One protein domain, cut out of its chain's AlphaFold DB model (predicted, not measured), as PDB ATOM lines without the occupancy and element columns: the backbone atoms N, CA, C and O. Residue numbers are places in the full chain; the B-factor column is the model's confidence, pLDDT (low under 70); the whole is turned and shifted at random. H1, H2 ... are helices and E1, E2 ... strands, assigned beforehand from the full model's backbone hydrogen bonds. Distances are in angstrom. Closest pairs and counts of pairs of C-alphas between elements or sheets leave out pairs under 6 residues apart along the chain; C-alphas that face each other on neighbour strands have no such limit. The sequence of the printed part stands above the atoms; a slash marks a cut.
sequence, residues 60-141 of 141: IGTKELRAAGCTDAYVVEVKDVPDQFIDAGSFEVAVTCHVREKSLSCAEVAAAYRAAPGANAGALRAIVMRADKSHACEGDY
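Overview. This is residues 60 to 141 of the 141 residues of an uncharacterized protein of Archangium gephyra (UniProt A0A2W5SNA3). A sheet of four strands forms a slab, with two short helices, H1 and H2, packed over one face and no named helix on the other. H1 covers the E1 side of the sheet and H2 covers its inner strands, while the long link of residues 78 to 92 loops round at one end of the strands. The printed part has 82 residues, with named elements in the order H1, E1, E2, H2, E3, E4; the sheet runs E1, E2, E3, E4 and is mixed. The class is mixed, helices and strands. The whole is compact, with a radius of gyration of the C-alphas of 11.9 A and spans of 34 by 28 by 17 A.

Arrangement. In the sheet, E2, residues 93 to 99, is the parallel neighbour of E3, residues 124 to 130, at 19 degrees, with N 95 and O 125 within hydrogen-bond range at 2.8 A. E1, residues 72 to 77, is an edge strand and forms an antiparallel hairpin with E2, at 173 degrees, with N 74 and O 96 at 2.9 A. E4, residues 135 to 140, is the other edge strand and forms an antiparallel hairpin with E3, at 176 degrees, with N 126 and O 139 at 2.9 A. E1 and E4 are apart. H2, residues 106 to 114, is on the sheet at a height of 8.3 A, over E2 and, only just, over E3, where 3 of its C-alphas fall. It runs slantwise to the strands, at 53 degrees to E2 on the local plane; its closest C-alphas to E3 are those of Cys 106 and Ala 126, 5.5 A apart. E2, H2 and E3 form a strand-helix-strand unit, two parallel neighbour strands with a helix between, and its crossover is right-handed. H1, residues 62 to 68, is on the same face at a height of 8.2 A, over E1 and slantwise to it at 41 degrees on the local plane; the closest C-alphas are those of Thr 62 and Ala 73, 5.4 A apart. This makes two layers, the helices H1 and H2 on one face of the sheet. H1 and H2 touch, with the C-alphas of Leu 65 and Ala 112 closest at 5.7 A, and run opposite ways at a steep tilt of 53 degrees. In H1 and H2 every O i to N i+4 pair is within hydrogen-bond range.

Along the chain. H1 begins at C-alpha 62, (-43.727, 69.661, -67.932), and is 9.8 A long; H2 is 12.2 A. E1 measures 17.0 A, E2 19.6 A, E3 19.8 A and E4 14.2 A, from first to last C-alpha. E2 begins at C-alpha 93, (-50.430, 79.744, -70.270), and E4 ends at C-alpha 140, (-53.774, 83.115, -61.642).

Size, cuts and confidence. The two C-alphas farthest apart are those of Asp 83 and Glu 101, at 34.7 A. The printed part has no cut and ends at residue 141, the chain's last. The link from E1 to E2 is long, 15 residues. Mean pLDDT of the printed part is 87.0; residues 84 to 89 and residue 102 are under 70.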
ATOM      1  N   ILE A  60     -42.868  72.667 -72.769       92.44
ATOM      2  CA  ILE A  60     -41.830  73.230 -71.904       92.44
ATOM      3  C   ILE A  60     -42.383  73.363 -70.478       92.44
ATOM      4  O   ILE A  60     -43.558  73.666 -70.289       92.44
ATOM      5  N   GLY A  61     -41.566  73.066 -69.465       91.81
ATOM      6  CA  GLY A  61     -41.973  73.102 -68.057       91.81
ATOM      7  C   GLY A  61     -42.623  71.823 -67.531       91.81
ATOM      8  O   GLY A  61     -42.671  71.609 -66.320       91.81
ATOM      9  N   THR A  62     -43.085  70.909 -68.393       93.25
ATOM     10  CA  THR A  62     -43.727  69.661 -67.932       93.25
ATOM     11  C   THR A  62     -42.777  68.721 -67.187       93.25
ATOM     12  O   THR A  62     -43.226  67.957 -66.330       93.25
ATOM     13  N   LYS A  63     -41.472  68.738 -67.487       93.75
ATOM     14  CA  LYS A  63     -40.478  67.899 -66.794       93.75
ATOM     15  C   LYS A  63     -40.209  68.417 -65.386       93.75
ATOM     16  O   LYS A  63     -40.160  67.628 -64.447       93.75
ATOM     17  N   GLU A  64     -40.098  69.726 -65.248       94.75
ATOM     18  CA  GLU A  64     -39.856  70.442 -64.002       94.75
ATOM     19  C   GLU A  64     -41.057  70.305 -63.065       94.75
ATOM     20  O   GLU A  64     -40.896  69.995 -61.889       94.75
ATOM     21  N   LEU A  65     -42.274  70.389 -63.608       93.56
ATOM     22  CA  LEU A  65     -43.508  70.108 -62.875       93.56
ATOM     23  C   LEU A  65     -43.566  68.666 -62.353       93.56
ATOM     24  O   LEU A  65     -43.937  68.429 -61.202       93.56
ATOM     25  N   ARG A  66     -43.157  67.682 -63.165       92.94
ATOM     26  CA  ARG A  66     -43.062  66.287 -62.702       92.94
ATOM     27  C   ARG A  66     -42.004  66.115 -61.619       92.94
ATOM     28  O   ARG A  66     -42.257  65.426 -60.636       92.94
ATOM     29  N   ALA A  67     -40.858  66.778 -61.762       92.56
ATOM     30  CA  ALA A  67     -39.812  66.786 -60.743       92.56
ATOM     31  C   ALA A  67     -40.274  67.454 -59.433       92.56
ATOM     32  O   ALA A  67     -39.875  67.016 -58.356       92.56
ATOM     33  N   ALA A  68     -41.161  68.451 -59.508       91.00
ATOM     34  CA  ALA A  68     -41.772  69.094 -58.342       91.00
ATOM     35  C   ALA A  68     -42.786  68.191 -57.608       91.00
ATOM     36  O   ALA A  68     -43.083  68.419 -56.433       91.00
ATOM     37  N   GLY A  69     -43.286  67.138 -58.264       92.12
ATOM     38  CA  GLY A  69     -44.177  66.139 -57.666       92.12
ATOM     39  C   GLY A  69     -45.505  65.939 -58.396       92.12
ATOM     40  O   GLY A  69     -46.339  65.165 -57.921       92.12
ATOM     41  N   CYS A  70     -45.721  66.588 -59.544       91.88
ATOM     42  CA  CYS A  70     -46.873  66.291 -60.390       91.88
ATOM     43  C   CYS A  70     -46.731  64.876 -60.970       91.88
ATOM     44  O   CYS A  70     -45.784  64.577 -61.692       91.88
ATOM     45  N   THR A  71     -47.688  63.995 -60.685       92.50
ATOM     46  CA  THR A  71     -47.737  62.649 -61.277       92.50
ATOM     47  C   THR A  71     -47.956  62.735 -62.786       92.50
ATOM     48  O   THR A  71     -47.273  62.068 -63.558       92.50
ATOM     49  N   ASP A  72     -48.864  63.617 -63.200       91.38
ATOM     50  CA  ASP A  72     -49.019  64.045 -64.584       91.38
ATOM     51  C   ASP A  72     -49.019  65.572 -64.631       91.38
ATOM     52  O   ASP A  72     -49.566  66.233 -63.751       91.38
ATOM     53  N   ALA A  73     -48.382  66.125 -65.658       92.19
ATOM     54  CA  ALA A  73     -48.292  67.559 -65.881       92.19
ATOM     55  C   ALA A  73     -48.620  67.863 -67.340       92.19
ATOM     56  O   ALA A  73     -48.121  67.174 -68.242       92.19
ATOM     57  N   TYR A  74     -49.431  68.896 -67.534       91.94
ATOM     58  CA  TYR A  74     -49.832  69.425 -68.828       91.94
ATOM     59  C   TYR A  74     -49.604  70.930 -68.820       91.94
ATOM     60  O   TYR A  74     -49.984  71.609 -67.869       91.94
ATOM     61  N   VAL A  75     -48.983  71.445 -69.872       92.19
ATOM     62  CA  VAL A  75     -48.793  72.879 -70.083       92.19
ATOM     63  C   VAL A  75     -49.397  73.217 -71.432       92.19
ATOM     64  O   VAL A  75     -49.051  72.602 -72.438       92.19
ATOM     65  N   VAL A  76     -50.308  74.177 -71.455       89.06
ATOM     66  CA  VAL A  76     -50.989  74.629 -72.663       89.06
ATOM     67  C   VAL A  76     -50.737  76.116 -72.817       89.06
ATOM     68  O   VAL A  76     -51.130  76.902 -71.959       89.06
ATOM     69  N   GLU A  77     -50.099  76.506 -73.913       87.44
ATOM     70  CA  GLU A  77     -50.028  77.911 -74.296       87.44
ATOM     71  C   GLU A  77     -51.317  78.281 -75.027       87.44
ATOM     72  O   GLU A  77     -51.719  77.615 -75.981       87.44
ATOM     73  N   VAL A  78     -51.979  79.343 -74.579       83.75
ATOM     74  CA  VAL A  78     -53.287  79.766 -75.095       83.75
ATOM     75  C   VAL A  78     -53.217  80.103 -76.583       83.75
ATOM     76  O   VAL A  78     -54.144  79.790 -77.318       83.75
ATOM     77  N   LYS A  79     -52.074  80.608 -77.063       82.44
ATOM     78  CA  LYS A  79     -51.822  80.861 -78.493       82.44
ATOM     79  C   LYS A  79     -51.933  79.611 -79.385       82.44
ATOM     80  O   LYS A  79     -52.143  79.742 -80.586       82.44
ATOM     81  N   ASP A  80     -51.757  78.414 -78.815       79.12
ATOM     82  CA  ASP A  80     -51.835  77.136 -79.534       79.12
ATOM     83  C   ASP A  80     -53.240  76.508 -79.461       79.12
ATOM     84  O   ASP A  80     -53.509  75.483 -80.103       79.12
ATOM     85  N   VAL A  81     -54.137  77.102 -78.673       74.81
ATOM     86  CA  VAL A  81     -55.522  76.667 -78.512       74.81
ATOM     87  C   VAL A  81     -56.393  77.424 -79.517       74.81
ATOM     88  O   VAL A  81     -56.318  78.645 -79.587       74.81
ATOM     89  N   PRO A  82     -57.240  76.741 -80.305       70.31
ATOM     90  CA  PRO A  82     -58.174  77.433 -81.186       70.31
ATOM     91  C   PRO A  82     -59.142  78.307 -80.379       70.31
ATOM     92  O   PRO A  82     -59.712  77.819 -79.404       70.31
ATOM     93  N   ASP A  83     -59.399  79.535 -80.836       70.69
ATOM     94  CA  ASP A  83     -60.206  80.556 -80.137       70.69
ATOM     95  C   ASP A  83     -61.546  80.053 -79.579       70.69
ATOM     96  O   ASP A  83     -61.981  80.453 -78.507       70.69
ATOM     97  N   GLN A  84     -62.184  79.107 -80.269       68.75
ATOM     98  CA  GLN A  84     -63.437  78.461 -79.854       68.75
ATOM     99  C   GLN A  84     -63.359  77.662 -78.533       68.75
ATOM    100  O   GLN A  84     -64.390  77.198 -78.050       68.75
ATOM    101  N   PHE A  85     -62.159  77.442 -77.987       64.44
ATOM    102  CA  PHE A  85     -61.912  76.756 -76.713       64.44
ATOM    103  C   PHE A  85     -61.273  77.665 -75.656       64.44
ATOM    104  O   PHE A  85     -61.025  77.209 -74.538       64.44
ATOM    105  N   ILE A  86     -60.980  78.919 -76.001       64.69
ATOM    106  CA  ILE A  86     -60.456  79.904 -75.062       64.69
ATOM    107  C   ILE A  86     -61.668  80.521 -74.368       64.69
ATOM    108  O   ILE A  86     -62.343  81.390 -74.915       64.69
ATOM    109  N   ASP A  87     -61.975  80.038 -73.166       60.88
ATOM    110  CA  ASP A  87     -62.856  80.782 -72.268       60.88
ATOM    111  C   ASP A  87     -62.162  82.108 -71.929       60.88
ATOM    112  O   ASP A  87     -60.936  82.124 -71.819       60.88
ATOM    113  N   ALA A  88     -62.910  83.209 -71.814       53.19
ATOM    114  CA  ALA A  88     -62.423  84.599 -71.831       53.19
ATOM    115  C   ALA A  88     -61.547  85.021 -70.619       53.19
ATOM    116  O   ALA A  88     -61.792  86.041 -69.977       53.19
ATOM    117  N   GLY A  89     -60.533  84.233 -70.273       59.97
ATOM    118  CA  GLY A  89     -59.517  84.533 -69.279       59.97
ATOM    119  C   GLY A  89     -58.309  85.221 -69.908       59.97
ATOM    120  O   GLY A  89     -57.895  84.914 -71.020       59.97
ATOM    121  N   SER A  90     -57.714  86.147 -69.163       71.44
ATOM    122  CA  SER A  90     -56.516  86.899 -69.548       71.44
ATOM    123  C   SER A  90     -55.219  86.151 -69.208       71.44
ATOM    124  O   SER A  90     -54.281  86.759 -68.695       71.44
ATOM    125  N   PHE A  91     -55.177  84.833 -69.408       79.06
ATOM    126  CA  PHE A  91     -53.971  84.032 -69.191       79.06
ATOM    127  C   PHE A  91     -53.363  83.629 -70.534       79.06
ATOM    128  O   PHE A  91     -54.068  83.387 -71.508       79.06
ATOM    129  N   GLU A  92     -52.037  83.573 -70.592       85.81
ATOM    130  CA  GLU A  92     -51.288  83.160 -71.782       85.81
ATOM    131  C   GLU A  92     -50.895  81.688 -71.718       85.81
ATOM    132  O   GLU A  92     -50.700  81.046 -72.751       85.81
ATOM    133  N   VAL A  93     -50.784  81.141 -70.505       90.00
ATOM    134  CA  VAL A  93     -50.430  79.744 -70.270       90.00
ATOM    135  C   VAL A  93     -51.304  79.157 -69.173       90.00
ATOM    136  O   VAL A  93     -51.453  79.742 -68.104       90.00
ATOM    137  N   ALA A  94     -51.840  77.968 -69.425       90.12
ATOM    138  CA  ALA A  94     -52.481  77.132 -68.422       90.12
ATOM    139  C   ALA A  94     -51.578  75.945 -68.077       90.12
ATOM    140  O   ALA A  94     -51.113  75.215 -68.956       90.12
ATOM    141  N   VAL A  95     -51.356  75.729 -66.787       91.94
ATOM    142  CA  VAL A  95     -50.583  74.612 -66.251       91.94
ATOM    143  C   VAL A  95     -51.490  73.757 -65.387       91.94
ATOM    144  O   VAL A  95     -52.031  74.222 -64.387       91.94
ATOM    145  N   THR A  96     -51.617  72.484 -65.740       92.81
ATOM    146  CA  THR A  96     -52.369  71.497 -64.967       92.81
ATOM    147  C   THR A  96     -51.415  70.479 -64.357       92.81
ATOM    148  O   THR A  96     -50.671  69.799 -65.067       92.81
ATOM    149  N   CYS A  97     -51.462  70.341 -63.036       93.25
ATOM    150  CA  CYS A  97     -50.684  69.387 -62.257       93.25
ATOM    151  C   CYS A  97     -51.619  68.378 -61.585       93.25
ATOM    152  O   CYS A  97     -52.500  68.759 -60.821       93.25
ATOM    153  N   HIS A  98     -51.424  67.088 -61.837       92.44
ATOM    154  CA  HIS A  98     -52.157  66.019 -61.166       92.44
ATOM    155  C   HIS A  98     -51.323  65.460 -60.019       92.44
ATOM    156  O   HIS A  98     -50.185  65.036 -60.231       92.44
ATOM    157  N   VAL A  99     -51.897  65.392 -58.824       91.38
ATOM    158  CA  VAL A  99     -51.253  64.840 -57.628       91.38
ATOM    159  C   VAL A  99     -52.024  63.634 -57.092       91.38
ATOM    160  O   VAL A  99     -53.255  63.606 -57.111       91.38
ATOM    161  N   ARG A 100     -51.300  62.609 -56.623       83.38
ATOM    162  CA  ARG A 100     -51.903  61.420 -55.989       83.38
ATOM    163  C   ARG A 100     -52.050  61.559 -54.477       83.38
ATOM    164  O   ARG A 100     -53.130  61.324 -53.959       83.38
ATOM    165  N   GLU A 101     -50.974  61.945 -53.796       71.69
ATOM    166  CA  GLU A 101     -50.913  61.961 -52.323       71.69
ATOM    167  C   GLU A 101     -50.340  63.272 -51.773       71.69
ATOM    168  O   GLU A 101     -50.823  63.793 -50.771       71.69
ATOM    169  N   LYS A 102     -49.330  63.843 -52.441       66.06
ATOM    170  CA  LYS A 102     -48.681  65.087 -52.020       66.06
ATOM    171  C   LYS A 102     -49.491  66.294 -52.491       66.06
ATOM    172  O   LYS A 102     -49.663  66.485 -53.693       66.06
ATOM    173  N   SER A 103     -49.970  67.126 -51.571       76.50
ATOM    174  CA  SER A 103     -50.608  68.394 -51.930       76.50
ATOM    175  C   SER A 103     -49.537  69.400 -52.351       76.50
ATOM    176  O   SER A 103     -48.845  69.951 -51.498       76.50
ATOM    177  N   LEU A 104     -49.387  69.621 -53.656       88.25
ATOM    178  CA  LEU A 104     -48.714  70.810 -54.174       88.25
ATOM    179  C   LEU A 104     -49.704  71.973 -54.163       88.25
ATOM    180  O   LEU A 104     -50.859  71.817 -54.567       88.25
ATOM    181  N   SER A 105     -49.255  73.132 -53.709       93.19
ATOM    182  CA  SER A 105     -50.001  74.374 -53.869       93.19
ATOM    183  C   SER A 105     -49.880  74.899 -55.301       93.19
ATOM    184  O   SER A 105     -48.906  74.641 -56.011       93.19
ATOM    185  N   CYS A 106     -50.860  75.693 -55.727       94.38
ATOM    186  CA  CYS A 106     -50.836  76.330 -57.040       94.38
ATOM    187  C   CYS A 106     -49.640  77.289 -57.193       94.38
ATOM    188  O   CYS A 106     -49.075  77.387 -58.277       94.38
ATOM    189  N   ALA A 107     -49.180  77.905 -56.095       95.25
ATOM    190  CA  ALA A 107     -47.986  78.746 -56.082       95.25
ATOM    191  C   ALA A 107     -46.695  77.942 -56.315       95.25
ATOM    192  O   ALA A 107     -45.835  78.377 -57.078       95.25
ATOM    193  N   GLU A 108     -46.563  76.754 -55.712       95.06
ATOM    194  CA  GLU A 108     -45.418  75.863 -55.960       95.06
ATOM    195  C   GLU A 108     -45.400  75.361 -57.405       95.06
ATOM    196  O   GLU A 108     -44.343  75.322 -58.031       95.06
ATOM    197  N   VAL A 109     -46.568  75.027 -57.959       95.12
ATOM    198  CA  VAL A 109     -46.712  74.633 -59.370       95.12
ATOM    199  C   VAL A 109     -46.336  75.782 -60.304       95.12
ATOM    200  O   VAL A 109     -45.570  75.577 -61.246       95.12
ATOM    201  N   ALA A 110     -46.809  76.997 -60.021       95.62
ATOM    202  CA  ALA A 110     -46.460  78.185 -60.790       95.62
ATOM    203  C   ALA A 110     -44.955  78.484 -60.742       95.62
ATOM    204  O   ALA A 110     -44.332  78.733 -61.776       95.62
ATOM    205  N   ALA A 111     -44.349  78.401 -59.555       95.25
ATOM    206  CA  ALA A 111     -42.917  78.597 -59.370       95.25
ATOM    207  C   ALA A 111     -42.092  77.529 -60.106       95.25
ATOM    208  O   ALA A 111     -41.123  77.866 -60.784       95.25
ATOM    209  N   ALA A 112     -42.498  76.259 -60.029       95.06
ATOM    210  CA  ALA A 112     -41.834  75.164 -60.730       95.06
ATOM    211  C   ALA A 112     -41.901  75.325 -62.256       95.06
ATOM    212  O   ALA A 112     -40.902  75.089 -62.934       95.06
ATOM    213  N   TYR A 113     -43.039  75.774 -62.796       95.06
ATOM    214  CA  TYR A 113     -43.152  76.097 -64.219       95.06
ATOM    215  C   TYR A 113     -42.230  77.256 -64.611       95.06
ATOM    216  O   TYR A 113     -41.460  77.125 -65.558       95.06
ATOM    217  N   ARG A 114     -42.250  78.369 -63.865       94.88
ATOM    218  CA  ARG A 114     -41.407  79.546 -64.152       94.88
ATOM    219  C   ARG A 114     -39.910  79.269 -64.035       94.88
ATOM    220  O   ARG A 114     -39.118  79.934 -64.695       94.88
ATOM    221  N   ALA A 115     -39.517  78.298 -63.216       94.25
ATOM    222  CA  ALA A 115     -38.131  77.860 -63.108       94.25
ATOM    223  C   ALA A 115     -37.654  77.051 -64.328       94.25
ATOM    224  O   ALA A 115     -36.451  76.820 -64.471       94.25
ATOM    225  N   ALA A 116     -38.563  76.601 -65.200       94.25
ATOM    226  CA  ALA A 116     -38.194  75.800 -66.352       94.25
ATOM    227  C   ALA A 116     -37.522  76.641 -67.451       94.25
ATOM    228  O   ALA A 116     -37.986  77.736 -67.788       94.25
ATOM    229  N   PRO A 117     -36.441  76.132 -68.064       92.62
ATOM    230  CA  PRO A 117     -35.731  76.848 -69.112       92.62
ATOM    231  C   PRO A 117     -36.628  77.031 -70.343       92.62
ATOM    232  O   PRO A 117     -37.083  76.061 -70.947       92.62
ATOM    233  N   GLY A 118     -36.861  78.290 -70.719       90.12
ATOM    234  CA  GLY A 118     -37.717  78.654 -71.852       90.12
ATOM    235  C   GLY A 118     -39.214  78.681 -71.540       90.12
ATOM    236  O   GLY A 118     -40.008  78.759 -72.475       90.12
ATOM    237  N   ALA A 119     -39.613  78.600 -70.265       91.31
ATOM    238  CA  ALA A 119     -41.000  78.817 -69.866       91.31
ATOM    239  C   ALA A 119     -41.474  80.227 -70.241       91.31
ATOM    240  O   ALA A 119     -40.709  81.192 -70.182       91.31
ATOM    241  N   ASN A 120     -42.751  80.347 -70.607       89.19
ATOM    242  CA  ASN A 120     -43.346  81.647 -70.877       89.19
ATOM    243  C   ASN A 120     -43.480  82.433 -69.556       89.19
ATOM    244  O   ASN A 120     -43.944  81.902 -68.546       89.19
ATOM    245  N   ALA A 121     -43.072  83.702 -69.575       87.19
ATOM    246  CA  ALA A 121     -43.160  84.617 -68.440       87.19
ATOM    247  C   ALA A 121     -44.520  85.335 -68.323       87.19
ATOM    248  O   ALA A 121     -44.716  86.096 -67.377       87.19
ATOM    249  N   GLY A 122     -45.430  85.120 -69.276       88.69
ATOM    250  CA  GLY A 122     -46.759  85.721 -69.319       88.69
ATOM    251  C   GLY A 122     -47.691  85.289 -68.185       88.69
ATOM    252  O   GLY A 122     -47.323  84.529 -67.283       88.69
ATOM    253  N   ALA A 123     -48.925  85.794 -68.244       90.94
ATOM    254  CA  ALA A 123     -49.965  85.495 -67.265       90.94
ATOM    255  C   ALA A 123     -50.236  83.984 -67.204       90.94
ATOM    256  O   ALA A 123     -50.551  83.354 -68.221       90.94
ATOM    257  N   LEU A 124     -50.103  83.405 -66.012       92.00
ATOM    258  CA  LEU A 124     -50.125  81.965 -65.807       92.00
ATOM    259  C   LEU A 124     -51.355  81.558 -65.001       92.00
ATOM    260  O   LEU A 124     -51.543  82.029 -63.887       92.00
ATOM    261  N   ARG A 125     -52.125  80.591 -65.491       93.00
ATOM    262  CA  ARG A 125     -53.135  79.896 -64.690       93.00
ATOM    263  C   ARG A 125     -52.587  78.559 -64.208       93.00
ATOM    264  O   ARG A 125     -52.238  77.708 -65.023       93.00
ATOM    265  N   ALA A 126     -52.532  78.352 -62.897       93.19
ATOM    266  CA  ALA A 126     -52.133  77.085 -62.293       93.19
ATOM    267  C   ALA A 126     -53.360  76.338 -61.756       93.19
ATOM    268  O   ALA A 126     -54.151  76.887 -60.992       93.19
ATOM    269  N   ILE A 127     -53.495  75.069 -62.138       92.94
ATOM    270  CA  ILE A 127     -54.586  74.180 -61.733       92.94
ATOM    271  C   ILE A 127     -53.969  72.922 -61.136       92.94
ATOM    272  O   ILE A 127     -53.198  72.222 -61.799       92.94
ATOM    273  N   VAL A 128     -54.324  72.601 -59.896       93.75
ATOM    274  CA  VAL A 128     -53.899  71.354 -59.250       93.75
ATOM    275  C   VAL A 128     -55.098  70.438 -59.099       93.75
ATOM    276  O   VAL A 128     -56.076  70.781 -58.439       93.75
ATOM    277  N   MET A 129     -55.015  69.251 -59.688       92.50
ATOM    278  CA  MET A 129     -56.051  68.226 -59.641       92.50
ATOM    279  C   MET A 129     -55.615  67.052 -58.771       92.50
ATOM    280  O   MET A 129     -54.462  66.621 -58.815       92.50
ATOM    281  N   ARG A 130     -56.551  66.486 -58.012       88.12
ATOM    282  CA  ARG A 130     -56.340  65.242 -57.262       88.12
ATOM    283  C   ARG A 130     -56.643  64.019 -58.131       88.12
ATOM    284  O   ARG A 130     -57.207  64.128 -59.222       88.12
ATOM    285  N   ALA A 131     -56.303  62.830 -57.636       86.00
ATOM    286  CA  ALA A 131     -56.570  61.564 -58.324       86.00
ATOM    287  C   ALA A 131     -58.067  61.314 -58.614       86.00
ATOM    288  O   ALA A 131     -58.399  60.685 -59.616       86.00
ATOM    289  N   ASP A 132     -58.965  61.844 -57.779       86.62
ATOM    290  CA  ASP A 132     -60.425  61.793 -57.960       86.62
ATOM    291  C   ASP A 132     -60.962  62.843 -58.953       86.62
ATOM    292  O   ASP A 132     -62.171  62.947 -59.149       86.62
ATOM    293  N   LYS A 133     -60.065  63.593 -59.612       80.50
ATOM    294  CA  LYS A 133     -60.347  64.700 -60.539       80.50
ATOM    295  C   LYS A 133     -60.971  65.940 -59.890       80.50
ATOM    296  O   LYS A 133     -61.385  66.842 -60.614       80.50
ATOM    297  N   SER A 134     -61.013  66.030 -58.561       84.88
ATOM    298  CA  SER A 134     -61.389  67.272 -57.880       84.88
ATOM    299  C   SER A 134     -60.271  68.319 -57.975       84.88
ATOM    300  O   SER A 134     -59.081  67.980 -58.015       84.88
ATOM    301  N   HIS A 135     -60.646  69.601 -58.020       84.19
ATOM    302  CA  HIS A 135     -59.690  70.709 -57.967       84.19
ATOM    303  C   HIS A 135     -59.170  70.824 -56.528       84.19
ATOM    304  O   HIS A 135     -59.936  71.070 -55.597       84.19
ATOM    305  N   ALA A 136     -57.867  70.630 -56.333       88.12
ATOM    306  CA  ALA A 136     -57.203  70.939 -55.070       88.12
ATOM    307  C   ALA A 136     -57.025  72.454 -54.908       88.12
ATOM    308  O   ALA A 136     -57.205  72.973 -53.809       88.12
ATOM    309  N   CYS A 137     -56.670  73.139 -55.997       92.75
ATOM    310  CA  CYS A 137     -56.637  74.592 -56.098       92.75
ATOM    311  C   CYS A 137     -56.653  75.023 -57.570       92.75
ATOM    312  O   CYS A 137     -56.316  74.244 -58.467       92.75
ATOM    313  N   GLU A 138     -57.009  76.284 -57.790       92.56
ATOM    314  CA  GLU A 138     -56.942  76.979 -59.072       92.56
ATOM    315  C   GLU A 138     -56.638  78.455 -58.799       92.56
ATOM    316  O   GLU A 138     -57.204  79.034 -57.869       92.56
ATOM    317  N   GLY A 139     -55.719  79.053 -59.557       90.31
ATOM    318  CA  GLY A 139     -55.360  80.461 -59.390       90.31
ATOM    319  C   GLY A 139     -54.517  81.018 -60.530       90.31
ATOM    320  O   GLY A 139     -53.860  80.266 -61.253       90.31
ATOM    321  N   ASP A 140     -54.537  82.344 -60.657       92.31
ATOM    322  CA  ASP A 140     -53.774  83.115 -61.642       92.31
ATOM    323  C   ASP A 140     -52.511  83.722 -60.987       92.31
ATOM    324  O   ASP A 140     -52.572  84.180 -59.841       92.31
ATOM    325  N   TYR A 141     -51.370  83.700 -61.691       90.06
ATOM    326  CA  TYR A 141     -50.019  84.000 -61.181       90.06
ATOM    327  C   TYR A 141     -49.130  84.765 -62.164       90.06
ATOM    328  O   TYR A 141     -49.306  84.651 -63.398       90.06
TER     329      TYR A 141